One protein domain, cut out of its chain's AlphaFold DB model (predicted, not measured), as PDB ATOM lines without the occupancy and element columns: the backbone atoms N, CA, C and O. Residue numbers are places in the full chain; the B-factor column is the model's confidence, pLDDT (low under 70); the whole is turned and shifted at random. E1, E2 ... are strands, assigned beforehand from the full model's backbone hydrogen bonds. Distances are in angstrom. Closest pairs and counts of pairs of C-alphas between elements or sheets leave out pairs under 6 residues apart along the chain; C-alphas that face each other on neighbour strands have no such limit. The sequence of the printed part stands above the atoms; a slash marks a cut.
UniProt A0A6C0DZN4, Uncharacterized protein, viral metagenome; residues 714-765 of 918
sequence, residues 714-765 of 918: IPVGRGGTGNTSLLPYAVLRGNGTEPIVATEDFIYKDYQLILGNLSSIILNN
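What this domain is: This is residues 714 to 765 of the 918 residues of an uncharacterized protein of viral metagenome (UniProt A0A6C0DZN4). This domain has little regular structure: a long winding stretch without a named element, residues 714 to 745, leads into a small two-stranded hairpin, E1 and E2, after which a tail, residues 756 to 765, runs away from it. The 52 printed residues hold no named helix and two named strands, E1 then E2, in an antiparallel sheet of order E1 - E2. The class is all strand, with only 8 residues in named elements. The whole is loose, with a radius of gyration of the C-alphas of 12.8 A and spans of 33 by 29 by 19 A.

How they stand to each other: E1, residues 746 to 749, and E2, residues 752 to 755, form a hairpin with a tight link. They are antiparallel, at 157 degrees between their directions. The C-alphas of Tyr 748 and Leu 753 face each other, 4.5 A apart. N 752 and O 749 are within hydrogen-bond range at 2.8 A, as are N 754 and O 747 at 2.9 A.

Where its parts are: E1 begins at C-alpha 746 (-34.403, 10.778, -19.417) and is 10.0 A long. E2, 9.9 A long, ends at C-alpha 755 (-37.995, 11.339, -22.724).

The domain as a whole: The C-alphas of Ile 714 and Asn 765, the two farthest apart, are 39.0 A apart. The printed part has no cut. Its mean pLDDT is 72.6; residues 714 to 728 and 735 to 739 are under 70.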
ATOM      1  N   ILE A 714     -12.598   6.309  -5.881       40.91
ATOM      2  CA  ILE A 714     -12.635   4.898  -5.499       40.91
ATOM      3  C   ILE A 714     -14.078   4.417  -5.723       40.91
ATOM      4  O   ILE A 714     -14.999   5.011  -5.151       40.91
ATOM      5  N   PRO A 715     -14.313   3.380  -6.545       44.06
ATOM      6  CA  PRO A 715     -15.654   2.864  -6.762       44.06
ATOM      7  C   PRO A 715     -16.162   2.257  -5.450       44.06
ATOM      8  O   PRO A 715     -15.766   1.164  -5.053       44.06
ATOM      9  N   VAL A 716     -17.034   2.977  -4.743       43.12
ATOM     10  CA  VAL A 716     -17.758   2.413  -3.603       43.12
ATOM     11  C   VAL A 716     -18.936   1.608  -4.137       43.12
ATOM     12  O   VAL A 716     -19.820   2.140  -4.806       43.12
ATOM     13  N   GLY A 717     -18.952   0.309  -3.836       43.69
ATOM     14  CA  GLY A 717     -19.941  -0.643  -4.352       43.69
ATOM     15  C   GLY A 717     -21.383  -0.430  -3.874       43.69
ATOM     16  O   GLY A 717     -22.230  -1.266  -4.154       43.69
ATOM     17  N   ARG A 718     -21.687   0.642  -3.125       45.34
ATOM     18  CA  ARG A 718     -23.056   1.003  -2.720       45.34
ATOM     19  C   ARG A 718     -23.253   2.515  -2.765       45.34
ATOM     20  O   ARG A 718     -22.684   3.233  -1.950       45.34
ATOM     21  N   GLY A 719     -24.082   2.986  -3.697       47.88
ATOM     22  CA  GLY A 719     -24.561   4.374  -3.734       47.88
ATOM     23  C   GLY A 719     -23.538   5.434  -4.159       47.88
ATOM     24  O   GLY A 719     -23.841   6.621  -4.074       47.88
ATOM     25  N   GLY A 720     -22.348   5.040  -4.622       53.12
ATOM     26  CA  GLY A 720     -21.397   5.967  -5.238       53.12
ATOM     27  C   GLY A 720     -21.853   6.410  -6.628       53.12
ATOM     28  O   GLY A 720     -22.606   5.711  -7.301       53.12
ATOM     29  N   THR A 721     -21.368   7.560  -7.096       53.12
ATOM     30  CA  THR A 721     -21.614   8.011  -8.476       53.12
ATOM     31  C   THR A 721     -20.830   7.193  -9.502       53.12
ATOM     32  O   THR A 721     -21.161   7.237 -10.679       53.12
ATOM     33  N   GLY A 722     -19.772   6.475  -9.086       52.19
ATOM     34  CA  GLY A 722     -18.888   5.691  -9.968       52.19
ATOM     35  C   GLY A 722     -18.170   6.513 -11.047       52.19
ATOM     36  O   GLY A 722     -17.420   5.965 -11.844       52.19
ATOM     37  N   ASN A 723     -18.406   7.822 -11.073       50.47
ATOM     38  CA  ASN A 723     -18.040   8.738 -12.133       50.47
ATOM     39  C   ASN A 723     -17.741  10.110 -11.512       50.47
ATOM     40  O   ASN A 723     -18.365  10.499 -10.518       50.47
ATOM     41  N   THR A 724     -16.782  10.836 -12.085       47.59
ATOM     42  CA  THR A 724     -16.342  12.160 -11.602       47.59
ATOM     43  C   THR A 724     -17.288  13.293 -11.991       47.59
ATOM     44  O   THR A 724     -17.160  14.400 -11.478       47.59
ATOM     45  N   SER A 725     -18.225  13.031 -12.900       54.84
ATOM     46  CA  SER A 725     -19.183  14.006 -13.419       54.84
ATOM     47  C   SER A 725     -20.523  13.339 -13.698       54.84
ATOM     48  O   SER A 725     -20.576  12.196 -14.150       54.84
ATOM     49  N   LEU A 726     -21.606  14.068 -13.447       61.00
ATOM     50  CA  LEU A 726     -22.964  13.658 -13.791       61.00
ATOM     51  C   LEU A 726     -23.358  14.302 -15.124       61.00
ATOM     52  O   LEU A 726     -22.986  15.447 -15.383       61.00
ATOM     53  N   LEU A 727     -24.115  13.581 -15.955       68.75
ATOM     54  CA  LEU A 727     -24.673  14.136 -17.189       68.75
ATOM     55  C   LEU A 727     -25.633  15.289 -16.838       68.75
ATOM     56  O   LEU A 727     -26.534  15.086 -16.016       68.75
ATOM     57  N   PRO A 728     -25.474  16.492 -17.424       69.56
ATOM     58  CA  PRO A 728     -26.375  17.607 -17.166       69.56
ATOM     59  C   PRO A 728     -27.821  17.237 -17.457       69.56
ATOM     60  O   PRO A 728     -28.112  16.566 -18.445       69.56
ATOM     61  N   TYR A 729     -28.725  17.702 -16.600       80.12
ATOM     62  CA  TYR A 729     -30.171  17.481 -16.699       80.12
ATOM     63  C   TYR A 729     -30.624  16.019 -16.573       80.12
ATOM     64  O   TYR A 729     -31.817  15.791 -16.407       80.12
ATOM     65  N   ALA A 730     -29.731  15.028 -16.604       82.50
ATOM     66  CA  ALA A 730     -30.106  13.627 -16.485       82.50
ATOM     67  C   ALA A 730     -30.726  13.330 -15.116       82.50
ATOM     68  O   ALA A 730     -30.206  13.716 -14.065       82.50
ATOM     69  N   VAL A 731     -31.843  12.606 -15.121       84.19
ATOM     70  CA  VAL A 731     -32.485  12.157 -13.888       84.19
ATOM     71  C   VAL A 731     -31.689  10.981 -13.322       84.19
ATOM     72  O   VAL A 731     -31.522   9.946 -13.968       84.19
ATOM     73  N   LEU A 732     -31.204  11.146 -12.094       82.94
ATOM     74  CA  LEU A 732     -30.376  10.159 -11.408       82.94
ATOM     75  C   LEU A 732     -31.219   8.993 -10.886       82.94
ATOM     76  O   LEU A 732     -32.196   9.194 -10.160       82.94
ATOM     77  N   ARG A 733     -30.816   7.764 -11.216       78.81
ATOM     78  CA  ARG A 733     -31.516   6.534 -10.824       78.81
ATOM     79  C   ARG A 733     -30.581   5.633 -10.028       78.81
ATOM     80  O   ARG A 733     -29.566   5.172 -10.538       78.81
ATOM     81  N   GLY A 734     -30.934   5.375  -8.773       70.00
ATOM     82  CA  GLY A 734     -30.256   4.385  -7.938       70.00
ATOM     83  C   GLY A 734     -31.068   3.096  -7.843       70.00
ATOM     84  O   GLY A 734     -32.281   3.146  -7.657       70.00
ATOM     85  N   ASN A 735     -30.397   1.945  -7.915       64.94
ATOM     86  CA  ASN A 735     -30.975   0.623  -7.622       64.94
ATOM     87  C   ASN A 735     -30.506   0.060  -6.259       64.94
ATOM     88  O   ASN A 735     -30.756  -1.100  -5.940       64.94
ATOM     89  N   GLY A 736     -29.785   0.867  -5.467       59.31
ATOM     90  CA  GLY A 736     -29.273   0.507  -4.139       59.31
ATOM     91  C   GLY A 736     -28.106  -0.491  -4.123       59.31
ATOM     92  O   GLY A 736     -27.637  -0.838  -3.039       59.31
ATOM     93  N   THR A 737     -27.631  -0.946  -5.286       58.41
ATOM     94  CA  THR A 737     -26.614  -2.008  -5.412       58.41
ATOM     95  C   THR A 737     -25.504  -1.684  -6.412       58.41
ATOM     96  O   THR A 737     -24.388  -2.155  -6.241       58.41
ATOM     97  N   GLU A 738     -25.770  -0.832  -7.397       60.47
ATOM     98  CA  GLU A 738     -24.825  -0.365  -8.410       60.47
ATOM     99  C   GLU A 738     -24.609   1.156  -8.289       60.47
ATOM    100  O   GLU A 738     -25.358   1.837  -7.567       60.47
ATOM    101  N   PRO A 739     -23.583   1.716  -8.961       62.97
ATOM    102  CA  PRO A 739     -23.426   3.157  -9.073       62.97
ATOM    103  C   PRO A 739     -24.681   3.840  -9.624       62.97
ATOM    104  O   PRO A 739     -25.419   3.265 -10.423       62.97
ATOM    105  N   ILE A 740     -24.918   5.079  -9.195       71.94
ATOM    106  CA  ILE A 740     -26.059   5.875  -9.665       71.94
ATOM    107  C   ILE A 740     -25.985   6.018 -11.191       71.94
ATOM    108  O   ILE A 740     -24.993   6.505 -11.729       71.94
ATOM    109  N   VAL A 741     -27.057   5.621 -11.878       73.38
ATOM    110  CA  VAL A 741     -27.147   5.647 -13.340       73.38
ATOM    111  C   VAL A 741     -27.814   6.942 -13.793       73.38
ATOM    112  O   VAL A 741     -28.895   7.301 -13.322       73.38
ATOM    113  N   ALA A 742     -27.189   7.612 -14.755       77.06
ATOM    114  CA  ALA A 742     -27.723   8.761 -15.472       77.06
ATOM    115  C   ALA A 742     -27.704   8.438 -16.971       77.06
ATOM    116  O   ALA A 742     -26.725   7.871 -17.453       77.06
ATOM    117  N   THR A 743     -28.773   8.761 -17.697       79.19
ATOM    118  CA  THR A 743     -28.846   8.553 -19.150       79.19
ATOM    119  C   THR A 743     -29.280   9.826 -19.861       79.19
ATOM    120  O   THR A 743     -29.949  10.684 -19.288       79.19
ATOM    121  N   GLU A 744     -28.872   9.944 -21.118       81.00
ATOM    122  CA  GLU A 744     -29.096  11.112 -21.979       81.00
ATOM    123  C   GLU A 744     -30.565  11.262 -22.413       81.00
ATOM    124  O   GLU A 744     -30.992  12.315 -22.874       81.00
ATOM    125  N   ASP A 745     -31.345  10.191 -22.270       85.38
ATOM    126  CA  ASP A 745     -32.695  10.031 -22.801       85.38
ATOM    127  C   ASP A 745     -33.802  10.228 -21.753       85.38
ATOM    128  O   ASP A 745     -34.982  10.170 -22.098       85.38
ATOM    129  N   PHE A 746     -33.454  10.463 -20.485       89.44
ATOM    130  CA  PHE A 746     -34.403  10.778 -19.417       89.44
ATOM    131  C   PHE A 746     -33.897  11.973 -18.608       89.44
ATOM    132  O   PHE A 746     -33.132  11.826 -17.651       89.44
ATOM    133  N   ILE A 747     -34.315  13.171 -19.025       89.25
ATOM    134  CA  ILE A 747     -33.760  14.439 -18.540       89.25
ATOM    135  C   ILE A 747     -34.844  15.371 -17.983       89.25
ATOM    136  O   ILE A 747     -35.989  15.361 -18.430       89.25
ATOM    137  N   TYR A 748     -34.466  16.210 -17.021       88.88
ATOM    138  CA  TYR A 748     -35.264  17.306 -16.485       88.88
ATOM    139  C   TYR A 748     -34.562  18.641 -16.760       88.88
ATOM    140  O   TYR A 748     -33.542  18.962 -16.142       88.88
ATOM    141  N   LYS A 749     -35.104  19.417 -17.701       85.44
ATOM    142  CA  LYS A 749     -34.533  20.686 -18.177       85.44
ATOM    143  C   LYS A 749     -35.643  21.723 -18.336       85.44
ATOM    144  O   LYS A 749     -36.732  21.379 -18.775       85.44
ATOM    145  N   ASP A 750     -35.383  22.977 -17.966       87.19
ATOM    146  CA  ASP A 750     -36.316  24.102 -18.157       87.19
ATOM    147  C   ASP A 750     -37.728  23.840 -17.591       87.19
ATOM    148  O   ASP A 750     -38.742  24.192 -18.190       87.19
ATOM    149  N   TYR A 751     -37.788  23.204 -16.414       84.75
ATOM    150  CA  TYR A 751     -39.023  22.773 -15.738       84.75
ATOM    151  C   TYR A 751     -39.848  21.724 -16.507       84.75
ATOM    152  O   TYR A 751     -41.029  21.524 -16.223       84.75
ATOM    153  N   GLN A 752     -39.232  21.031 -17.466       86.56
ATOM    154  CA  GLN A 752     -39.844  19.983 -18.275       86.56
ATOM    155  C   GLN A 752     -39.122  18.649 -18.069       86.56
ATOM    156  O   GLN A 752     -37.895  18.573 -18.114       86.56
ATOM    157  N   LEU A 753     -39.900  17.583 -17.873       89.31
ATOM    158  CA  LEU A 753     -39.410  16.205 -17.904       89.31
ATOM    159  C   LEU A 753     -39.530  15.673 -19.338       89.31
ATOM    160  O   LEU A 753     -40.635  15.620 -19.878       89.31
ATOM    161  N   ILE A 754     -38.408  15.290 -19.947       88.88
ATOM    162  CA  ILE A 754     -38.312  14.916 -21.364       88.88
ATOM    163  C   ILE A 754     -37.787  13.479 -21.478       88.88
ATOM    164  O   ILE A 754     -36.817  13.110 -20.815       88.88
ATOM    165  N   LEU A 755     -38.435  12.681 -22.334       90.81
ATOM    166  CA  LEU A 755     -37.995  11.339 -22.724       90.81
ATOM    167  C   LEU A 755     -37.513  11.327 -24.180       90.81
ATOM    168  O   LEU A 755     -38.120  11.968 -25.040       90.81
ATOM    169  N   GLY A 756     -36.447  10.575 -24.454       84.06
ATOM    170  CA  GLY A 756     -35.918  10.342 -25.796       84.06
ATOM    171  C   GLY A 756     -36.805   9.428 -26.652       84.06
ATOM    172  O   GLY A 756     -37.746   8.798 -26.176       84.06
ATOM    173  N   ASN A 757     -36.477   9.318 -27.944       82.75
ATOM    174  CA  ASN A 757     -37.314   8.647 -28.953       82.75
ATOM    175  C   ASN A 757     -37.561   7.144 -28.708       82.75
ATOM    176  O   ASN A 757     -38.521   6.597 -29.251       82.75
ATOM    177  N   LEU A 758     -36.690   6.472 -27.948       83.38
ATOM    178  CA  LEU A 758     -36.792   5.040 -27.629       83.38
ATOM    179  C   LEU A 758     -37.298   4.779 -26.203       83.38
ATOM    180  O   LEU A 758     -37.575   3.634 -25.849       83.38
ATOM    181  N   SER A 759     -37.406   5.819 -25.381       86.12
ATOM    182  CA  SER A 759     -37.685   5.705 -23.955       86.12
ATOM    183  C   SER A 759     -39.193   5.756 -23.711       86.12
ATOM    184  O   SER A 759     -39.924   6.511 -24.350       86.12
ATOM    185  N   SER A 760     -39.682   4.959 -22.761       90.38
ATOM    186  CA  SER A 760     -41.111   4.885 -22.435       90.38
ATOM    187  C   SER A 760     -41.354   4.907 -20.930       90.38
ATOM    188  O   SER A 760     -40.591   4.307 -20.175       90.38
ATOM    189  N   ILE A 761     -42.463   5.517 -20.507       89.69
ATOM    190  CA  ILE A 761     -42.982   5.396 -19.140       89.69
ATOM    191  C   ILE A 761     -44.029   4.277 -19.122       89.69
ATOM    192  O   ILE A 761     -45.060   4.385 -19.784       89.69
ATOM    193  N   ILE A 762     -43.780   3.219 -18.345       91.06
ATOM    194  CA  ILE A 762     -44.730   2.124 -18.109       91.06
ATOM    195  C   ILE A 762     -45.190   2.194 -16.653       91.06
ATOM    196  O   ILE A 762     -44.368   2.132 -15.739       91.06
ATOM    197  N   LEU A 763     -46.501   2.310 -16.431       89.69
ATOM    198  CA  LEU A 763     -47.093   2.352 -15.094       89.69
ATOM    199  C   LEU A 763     -47.970   1.104 -14.871       89.69
ATOM    200  O   LEU A 763     -49.019   0.969 -15.490       89.69
ATOM    201  N   ASN A 764     -47.545   0.195 -13.985       87.94
ATOM    202  CA  ASN A 764     -48.101  -1.168 -13.856       87.94
ATOM    203  C   ASN A 764     -49.268  -1.334 -12.857       87.94
ATOM    204  O   ASN A 764     -49.691  -2.458 -12.594       87.94
ATOM    205  N   ASN A 765     -49.765  -0.264 -12.238       82.19
ATOM    206  CA  ASN A 765     -50.850  -0.384 -11.259       82.19
ATOM    207  C   ASN A 765     -52.178  -0.737 -11.962       82.19
ATOM    208  O   ASN A 765     -52.599  -0.044 -12.885       82.19
TER     209      ASN A 765